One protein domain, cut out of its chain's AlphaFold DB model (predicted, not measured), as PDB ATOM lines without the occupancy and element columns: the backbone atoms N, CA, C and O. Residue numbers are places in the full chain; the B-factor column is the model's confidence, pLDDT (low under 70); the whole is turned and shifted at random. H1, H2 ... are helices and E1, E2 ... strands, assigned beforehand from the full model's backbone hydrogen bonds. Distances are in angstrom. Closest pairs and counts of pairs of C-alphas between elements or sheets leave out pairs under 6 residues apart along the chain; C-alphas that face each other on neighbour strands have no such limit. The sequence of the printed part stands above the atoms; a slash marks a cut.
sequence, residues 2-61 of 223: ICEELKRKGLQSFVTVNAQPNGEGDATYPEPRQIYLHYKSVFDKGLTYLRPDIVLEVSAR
ATOM      1  N   ILE A   2     -28.683 -21.489  50.682       90.12
ATOM      2  CA  ILE A   2     -28.062 -21.015  49.409       90.12
ATOM      3  C   ILE A   2     -26.551 -20.762  49.550       90.12
ATOM      4  O   ILE A   2     -25.757 -21.300  48.784       90.12
ATOM      5  N   CYS A   3     -26.129 -19.986  50.556       91.81
ATOM      6  CA  CYS A   3     -24.708 -19.684  50.763       91.81
ATOM      7  C   CYS A   3     -23.863 -20.928  51.084       91.81
ATOM      8  O   CYS A   3     -22.681 -20.973  50.752       91.81
ATOM      9  N   GLU A   4     -24.446 -21.936  51.734       93.88
ATOM     10  CA  GLU A   4     -23.770 -23.208  52.026       93.88
ATOM     11  C   GLU A   4     -23.587 -24.022  50.748       93.88
ATOM     12  O   GLU A   4     -22.507 -24.554  50.508       93.88
ATOM     13  N   GLU A   5     -24.607 -24.052  49.892       91.31
ATOM     14  CA  GLU A   5     -24.551 -24.741  48.608       91.31
ATOM     15  C   GLU A   5     -23.537 -24.089  47.658       91.31
ATOM     16  O   GLU A   5     -22.728 -24.786  47.045       91.31
ATOM     17  N   LEU A   6     -23.489 -22.752  47.613       93.00
ATOM     18  CA  LEU A   6     -22.459 -22.022  46.866       93.00
ATOM     19  C   LEU A   6     -21.050 -22.371  47.356       93.00
ATOM     20  O   LEU A   6     -20.166 -22.600  46.533       93.00
ATOM     21  N   LYS A   7     -20.840 -22.471  48.677       94.06
ATOM     22  CA  LYS A   7     -19.559 -22.916  49.250       94.06
ATOM     23  C   LYS A   7     -19.230 -24.356  48.864       94.06
ATOM     24  O   LYS A   7     -18.112 -24.626  48.438       94.06
ATOM     25  N   ARG A   8     -20.203 -25.268  48.963       93.12
ATOM     26  CA  ARG A   8     -20.051 -26.684  48.592       93.12
ATOM     27  C   ARG A   8     -19.641 -26.854  47.128       93.12
ATOM     28  O   ARG A   8     -18.863 -27.746  46.810       93.12
ATOM     29  N   LYS A   9     -20.154 -25.993  46.247       89.50
ATOM     30  CA  LYS A   9     -19.850 -25.975  44.809       89.50
ATOM     31  C   LYS A   9     -18.609 -25.147  44.442       89.50
ATOM     32  O   LYS A   9     -18.260 -25.108  43.268       89.50
ATOM     33  N   GLY A  10     -17.950 -24.490  45.401       92.69
ATOM     34  CA  GLY A  10     -16.783 -23.637  45.143       92.69
ATOM     35  C   GLY A  10     -17.104 -22.310  44.438       92.69
ATOM     36  O   GLY A  10     -16.222 -21.704  43.835       92.69
ATOM     37  N   LEU A  11     -18.361 -21.854  44.491       91.31
ATOM     38  CA  LEU A  11     -18.862 -20.668  43.784       91.31
ATOM     39  C   LEU A  11     -18.903 -19.398  44.650       91.31
ATOM     40  O   LEU A  11     -19.210 -18.316  44.152       91.31
ATOM     41  N   GLN A  12     -18.572 -19.489  45.939       93.31
ATOM     42  CA  GLN A  12     -18.695 -18.390  46.904       93.31
ATOM     43  C   GLN A  12     -17.828 -17.159  46.591       93.31
ATOM     44  O   GLN A  12     -18.143 -16.062  47.035       93.31
ATOM     45  N   SER A  13     -16.728 -17.319  45.847       94.38
ATOM     46  CA  SER A  13     -15.875 -16.201  45.412       94.38
ATOM     47  C   SER A  13     -16.388 -15.518  44.139       94.38
ATOM     48  O   SER A  13     -15.898 -14.440  43.782       94.38
ATOM     49  N   PHE A  14     -17.353 -16.135  43.452       93.69
ATOM     50  CA  PHE A  14     -17.926 -15.671  42.189       93.69
ATOM     51  C   PHE A  14     -19.339 -15.117  42.337       93.69
ATOM     52  O   PHE A  14     -19.776 -14.398  41.442       93.69
ATOM     53  N   VAL A  15     -20.034 -15.423  43.435       95.56
ATOM     54  CA  VAL A  15     -21.426 -15.026  43.658       95.56
ATOM     55  C   VAL A  15     -21.579 -14.327  45.005       95.56
ATOM     56  O   VAL A  15     -21.292 -14.912  46.049       95.56
ATOM     57  N   THR A  16     -22.079 -13.094  44.985       95.31
ATOM     58  CA  THR A  16     -22.487 -12.341  46.178       95.31
ATOM     59  C   THR A  16     -23.989 -12.495  46.382       95.31
ATOM     60  O   THR A  16     -24.761 -12.236  45.461       95.31
ATOM     61  N   VAL A  17     -24.411 -12.889  47.585       95.88
ATOM     62  CA  VAL A  17     -25.828 -13.081  47.930       95.88
ATOM     63  C   VAL A  17     -26.303 -11.947  48.833       95.88
ATOM     64  O   VAL A  17     -25.770 -11.782  49.928       95.88
ATOM     65  N   ASN A  18     -27.327 -11.213  48.402       94.50
ATOM     66  CA  ASN A  18     -27.976 -10.144  49.157       94.50
ATOM     67  C   ASN A  18     -29.472 -10.454  49.294       94.50
ATOM     68  O   ASN A  18     -30.187 -10.501  48.299       94.50
ATOM     69  N   ALA A  19     -29.960 -10.666  50.514       91.62
ATOM     70  CA  ALA A  19     -31.386 -10.863  50.769       91.62
ATOM     71  C   ALA A  19     -32.025  -9.558  51.254       91.62
ATOM     72  O   ALA A  19     -31.426  -8.838  52.055       91.62
ATOM     73  N   GLN A  20     -33.242  -9.267  50.792       88.88
ATOM     74  CA  GLN A  20     -34.050  -8.215  51.403       88.88
ATOM     75  C   GLN A  20     -34.348  -8.557  52.874       88.88
ATOM     76  O   GLN A  20     -34.468  -9.740  53.216       88.88
ATOM     77  N   PRO A  21     -34.502  -7.545  53.747       83.88
ATOM     78  CA  PRO A  21     -34.991  -7.754  55.105       83.88
ATOM     79  C   PRO A  21     -36.328  -8.510  55.114       83.88
ATOM     80  O   PRO A  21     -37.118  -8.410  54.173       83.88
ATOM     81  N   ASN A  22     -36.606  -9.229  56.203       73.19
ATOM     82  CA  ASN A  22     -37.839 -10.002  56.404       73.19
ATOM     83  C   ASN A  22     -39.112  -9.132  56.536       73.19
ATOM     84  O   ASN A  22     -40.210  -9.685  56.550       73.19
ATOM     85  N   GLY A  23     -38.958  -7.800  56.592       69.69
ATOM     86  CA  GLY A  23     -40.017  -6.780  56.695       69.69
ATOM     87  C   GLY A  23     -40.969  -6.980  57.861       69.69
ATOM     88  O   GLY A  23     -42.165  -6.706  57.787       69.69
ATOM     89  N   GLU A  24     -40.425  -7.484  58.961       68.38
ATOM     90  CA  GLU A  24     -41.094  -7.443  60.246       68.38
ATOM     91  C   GLU A  24     -41.141  -5.979  60.722       68.38
ATOM     92  O   GLU A  24     -40.105  -5.344  60.905       68.38
ATOM     93  N   GLY A  25     -42.349  -5.426  60.887       66.69
ATOM     94  CA  GLY A  25     -42.560  -4.085  61.452       66.69
ATOM     95  C   GLY A  25     -42.658  -2.914  60.463       66.69
ATOM     96  O   GLY A  25     -42.838  -1.788  60.915       66.69
ATOM     97  N   ASP A  26     -42.603  -3.140  59.147       69.62
ATOM     98  CA  ASP A  26     -42.686  -2.074  58.125       69.62
ATOM     99  C   ASP A  26     -44.035  -2.021  57.369       69.62
ATOM    100  O   ASP A  26     -44.175  -1.279  56.400       69.62
ATOM    101  N   ALA A  27     -45.039  -2.787  57.827       61.50
ATOM    102  CA  ALA A  27     -46.375  -2.930  57.223       61.50
ATOM    103  C   ALA A  27     -46.398  -3.466  55.774       61.50
ATOM    104  O   ALA A  27     -47.460  -3.494  55.155       61.50
ATOM    105  N   THR A  28     -45.269  -3.965  55.261       63.78
ATOM    106  CA  THR A  28     -45.181  -4.603  53.937       63.78
ATOM    107  C   THR A  28     -45.460  -6.104  53.990       63.78
ATOM    108  O   THR A  28     -45.410  -6.781  52.978       63.78
ATOM    109  N   TYR A  29     -45.732  -6.703  55.152       60.03
ATOM    110  CA  TYR A  29     -46.005  -8.139  55.240       60.03
ATOM    111  C   TYR A  29     -47.461  -8.471  54.845       60.03
ATOM    112  O   TYR A  29     -48.373  -7.876  55.425       60.03
ATOM    113  N   PRO A  30     -47.731  -9.448  53.948       65.19
ATOM    114  CA  PRO A  30     -46.803 -10.348  53.252       65.19
ATOM    115  C   PRO A  30     -46.555  -9.949  51.775       65.19
ATOM    116  O   PRO A  30     -47.188 -10.463  50.846       65.19
ATOM    117  N   GLU A  31     -45.624  -9.034  51.524       71.81
ATOM    118  CA  GLU A  31     -45.082  -8.730  50.193       71.81
ATOM    119  C   GLU A  31     -44.052  -9.777  49.743       71.81
ATOM    120  O   GLU A  31     -43.406 -10.412  50.590       71.81
ATOM    121  N   PRO A  32     -43.893  -9.976  48.418       82.81
ATOM    122  CA  PRO A  32     -42.834 -10.817  47.884       82.81
ATOM    123  C   PRO A  32     -41.461 -10.363  48.384       82.81
ATOM    124  O   PRO A  32     -41.154  -9.173  48.407       82.81
ATOM    125  N   ARG A  33     -40.616 -11.320  48.765       87.44
ATOM    126  CA  ARG A  33     -39.247 -11.066  49.223       87.44
ATOM    127  C   ARG A  33     -38.257 -11.504  48.172       87.44
ATOM    128  O   ARG A  33     -38.399 -12.583  47.592       87.44
ATOM    129  N   GLN A  34     -37.234 -10.685  47.966       92.38
ATOM    130  CA  GLN A  34     -36.222 -10.932  46.951       92.38
ATOM    131  C   GLN A  34     -34.872 -11.308  47.562       92.38
ATOM    132  O   GLN A  34     -34.396 -10.700  48.524       92.38
ATOM    133  N   ILE A  35     -34.234 -12.305  46.955       93.88
ATOM    134  CA  ILE A  35     -32.841 -12.678  47.184       93.88
ATOM    135  C   ILE A  35     -32.092 -12.455  45.875       93.88
ATOM    136  O   ILE A  35     -32.399 -13.064  44.852       93.88
ATOM    137  N   TYR A  36     -31.096 -11.586  45.923       95.19
ATOM    138  CA  TYR A  36     -30.239 -11.236  44.804       95.19
ATOM    139  C   TYR A  36     -28.956 -12.058  44.865       95.19
ATOM    140  O   TYR A  36     -28.256 -12.061  45.877       95.19
ATOM    141  N   LEU A  37     -28.635 -12.748  43.777       96.00
ATOM    142  CA  LEU A  37     -27.373 -13.445  43.578       96.00
ATOM    143  C   LEU A  37     -26.627 -12.729  42.451       96.00
ATOM    144  O   LEU A  37     -26.902 -12.952  41.274       96.00
ATOM    145  N   HIS A  38     -25.688 -11.864  42.817       94.12
ATOM    146  CA  HIS A  38     -24.842 -11.142  41.872       94.12
ATOM    147  C   HIS A  38     -23.656 -12.021  41.500       94.12
ATOM    148  O   HIS A  38     -22.832 -12.330  42.365       94.12
ATOM    149  N   TYR A  39     -23.551 -12.431  40.240       92.75
ATOM    150  CA  TYR A  39     -22.435 -13.245  39.775       92.75
ATOM    151  C   TYR A  39     -21.399 -12.404  39.027       92.75
ATOM    152  O   TYR A  39     -21.703 -11.414  38.362       92.75
ATOM    153  N   LYS A  40     -20.130 -12.802  39.122       90.88
ATOM    154  CA  LYS A  40     -19.053 -12.198  38.336       90.88
ATOM    155  C   LYS A  40     -19.206 -12.608  36.874       90.88
ATOM    156  O   LYS A  40     -18.955 -13.757  36.520       90.88
ATOM    157  N   SER A  41     -19.614 -11.664  36.035       87.06
ATOM    158  CA  SER A  41     -19.641 -11.850  34.584       87.06
ATOM    159  C   SER A  41     -18.223 -11.858  34.009       87.06
ATOM    160  O   SER A  41     -17.381 -11.059  34.418       87.06
ATOM    161  N   VAL A  42     -17.983 -12.740  33.037       85.75
ATOM    162  CA  VAL A  42     -16.788 -12.721  32.172       85.75
ATOM    163  C   VAL A  42     -16.988 -11.863  30.917       85.75
ATOM    164  O   VAL A  42     -16.035 -11.619  30.186       85.75
ATOM    165  N   PHE A  43     -18.221 -11.416  30.669       80.12
ATOM    166  CA  PHE A  43     -18.576 -10.497  29.591       80.12
ATOM    167  C   PHE A  43     -18.581  -9.056  30.103       80.12
ATOM    168  O   PHE A  43     -18.949  -8.810  31.259       80.12
ATOM    169  N   ASP A  44     -18.199  -8.122  29.232       66.62
ATOM    170  CA  ASP A  44     -18.104  -6.697  29.544       66.62
ATOM    171  C   ASP A  44     -19.418  -6.112  30.081       66.62
ATOM    172  O   ASP A  44     -20.517  -6.593  29.802       66.62
ATOM    173  N   LYS A  45     -19.305  -5.001  30.821       61.41
ATOM    174  CA  LYS A  45     -20.412  -4.262  31.467       61.41
ATOM    175  C   LYS A  45     -21.414  -3.606  30.484       61.41
ATOM    176  O   LYS A  45     -22.138  -2.701  30.881       61.41
ATOM    177  N   GLY A  46     -21.434  -4.013  29.214       57.62
ATOM    178  CA  GLY A  46     -22.119  -3.324  28.114       57.62
ATOM    179  C   GLY A  46     -23.603  -3.651  27.925       57.62
ATOM    180  O   GLY A  46     -24.268  -2.965  27.156       57.62
ATOM    181  N   LEU A  47     -24.151  -4.663  28.604       63.28
ATOM    182  CA  LEU A  47     -25.579  -4.987  28.515       63.28
ATOM    183  C   LEU A  47     -26.358  -4.278  29.628       63.28
ATOM    184  O   LEU A  47     -26.701  -4.878  30.643       63.28
ATOM    185  N   THR A  48     -26.658  -2.991  29.446       68.88
ATOM    186  CA  THR A  48     -27.361  -2.167  30.450       68.88
ATOM    187  C   THR A  48     -28.715  -2.765  30.868       68.88
ATOM    188  O   THR A  48     -29.122  -2.627  32.019       68.88
ATOM    189  N   TYR A  49     -29.391  -3.482  29.960       74.62
ATOM    190  CA  TYR A  49     -30.681  -4.139  30.217       74.62
ATOM    191  C   TYR A  49     -30.558  -5.494  30.952       74.62
ATOM    192  O   TYR A  49     -31.498  -5.935  31.620       74.62
ATOM    193  N   LEU A  50     -29.403  -6.167  30.855       78.81
ATOM    194  CA  LEU A  50     -29.135  -7.496  31.422       78.81
ATOM    195  C   LEU A  50     -28.034  -7.404  32.480       78.81
ATOM    196  O   LEU A  50     -26.842  -7.509  32.198       78.81
ATOM    197  N   ARG A  51     -28.454  -7.233  33.734       84.75
ATOM    198  CA  ARG A  51     -27.540  -7.277  34.878       84.75
ATOM    199  C   ARG A  51     -27.107  -8.721  35.159       84.75
ATOM    200  O   ARG A  51     -27.934  -9.621  34.998       84.75
ATOM    201  N   PRO A  52     -25.866  -8.950  35.628       89.25
ATOM    202  CA  PRO A  52     -25.381 -10.270  36.012       89.25
ATOM    203  C   PRO A  52     -25.928 -10.689  37.386       89.25
ATOM    204  O   PRO A  52     -25.187 -10.986  38.325       89.25
ATOM    205  N   ASP A  53     -27.253 -10.691  37.493       91.12
ATOM    206  CA  ASP A  53     -27.998 -10.966  38.710       91.12
ATOM    207  C   ASP A  53     -28.976 -12.111  38.454       91.12
ATOM    208  O   ASP A  53     -29.695 -12.123  37.453       91.12
ATOM    209  N   ILE A  54     -29.078 -13.026  39.411       93.19
ATOM    210  CA  ILE A  54     -30.229 -13.919  39.541       93.19
ATOM    211  C   ILE A  54     -31.066 -13.380  40.697       93.19
ATOM    212  O   ILE A  54     -30.579 -13.276  41.822       93.19
ATOM    213  N   VAL A  55     -32.319 -13.023  40.422       93.62
ATOM    214  CA  VAL A  55     -33.266 -12.571  41.445       93.62
ATOM    215  C   VAL A  55     -34.229 -13.712  41.734       93.62
ATOM    216  O   VAL A  55     -34.971 -14.140  40.852       93.62
ATOM    217  N   LEU A  56     -34.200 -14.213  42.964       93.62
ATOM    218  CA  LEU A  56     -35.181 -15.162  43.474       93.62
ATOM    219  C   LEU A  56     -36.251 -14.372  44.214       93.62
ATOM    220  O   LEU A  56     -35.939 -13.700  45.193       93.62
ATOM    221  N   GLU A  57     -37.493 -14.455  43.758       91.94
ATOM    222  CA  GLU A  57     -38.635 -13.811  44.401       91.94
ATOM    223  C   GLU A  57     -39.540 -14.871  45.028       91.94
ATOM    224  O   GLU A  57     -39.902 -15.853  44.380       91.94
ATOM    225  N   VAL A  58     -39.883 -14.688  46.303       88.25
ATOM    226  CA  VAL A  58     -40.706 -15.622  47.079       88.25
ATOM    227  C   VAL A  58     -41.915 -14.880  47.625       88.25
ATOM    228  O   VAL A  58     -41.762 -13.885  48.329       88.25
ATOM    229  N   SER A  59     -43.115 -15.376  47.334       86.00
ATOM    230  CA  SER A  59     -44.379 -14.775  47.766       86.00
ATOM    231  C   SER A  59     -45.262 -15.808  48.457       86.00
ATOM    232  O   SER A  59     -45.440 -16.916  47.958       86.00
ATOM    233  N   ALA A  60     -45.860 -15.420  49.586       85.75
ATOM    234  CA  ALA A  60     -46.874 -16.222  50.277       85.75
ATOM    235  C   ALA A  60     -48.272 -16.097  49.639       85.75
ATOM    236  O   ALA A  60     -49.183 -16.830  50.010       85.75
ATOM    237  N   ARG A  61     -48.446 -15.154  48.705       87.50
ATOM    238  CA  ARG A  61     -49.727 -14.832  48.058       87.50
ATOM    239  C   ARG A  61     -49.801 -15.311  46.615       87.50
ATOM    240  O   ARG A  61     -50.726 -14.937  45.916       87.50
TER     241      ARG A  61
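AT A GLANCE: This is residues 2 to 61 of the 223 residues of an uncharacterized protein of Prevotella veroralis F0319 (UniProt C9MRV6). A narrow ribbon of three antiparallel strands, E1, E2 and E3, has a long loop at each end, and one short helix, H1, that grazes it, mostly near E1. The loop between E1 and E2 prolongs the ribbon at one end, while in the loop between E2 and E3, at the other end, residues 44 to 50 stick out free. The printed part has 60 residues, with one named helix and three named strands in the order H1, E1, E2, E3; the sheet's order is E1, E2, E3. The class is mixed, helices and strands, with under half of the residues in named elements. The whole is loose, with a radius of gyration of the C-alphas of 14.3 A, and the C-alphas span 40 by 31 by 18 A.

IN THESE COORDINATES: H1 is residues 2 to 8, beginning at C-alpha 2 (-28.062, -21.015, 49.409). E1 is residues 15 to 19, 12.9 A from first to last C-alpha. E2, the longest strand by residues, is residues 33 to 39 and measures 19.4 A, from C-alpha 33 at (-39.247, -11.066, 49.223). E3 is residues 53 to 58, 15.9 A long, and ends at C-alpha 58 (-40.706, -15.622, 47.079).

HOW THE PARTS SIT: H1 is on the sheet but only grazes it, with its residues 2 to 7. The closest C-alphas of H1 and E1 are those of Cys 3 and Val 17, 7.3 A apart. In H1, every O i to N i+4 pair is within hydrogen-bond range. E1, E2 and E3 form a meander, each strand the antiparallel neighbour of the one before. E1 and E2 are a hairpin, with 165 degrees between their directions; N 16 and O 38 are 2.8 A apart and N 36 and O 18 are 2.8 A apart, both within hydrogen-bond range. E2 and E3 are also a hairpin, at 161 degrees, with N 35 and O 56 at 2.8 A and N 54 and O 37 at 2.9 A, both within hydrogen-bond range. E2 is the inner strand, and E1 and E3 are the edge strands.

THE WHOLE: The two C-alphas farthest apart are those of Gly 25 and Phe 43, at 40.4 A. The printed part has no cut. The link from H1 to E1 is short, 6 residues, while those from E1 to E2 and from E2 to E3 are long, 13 residues each. The mean pLDDT of the printed part is 84.2; it is under 70 in 13 residues, 23 to 30 and 44 to 48.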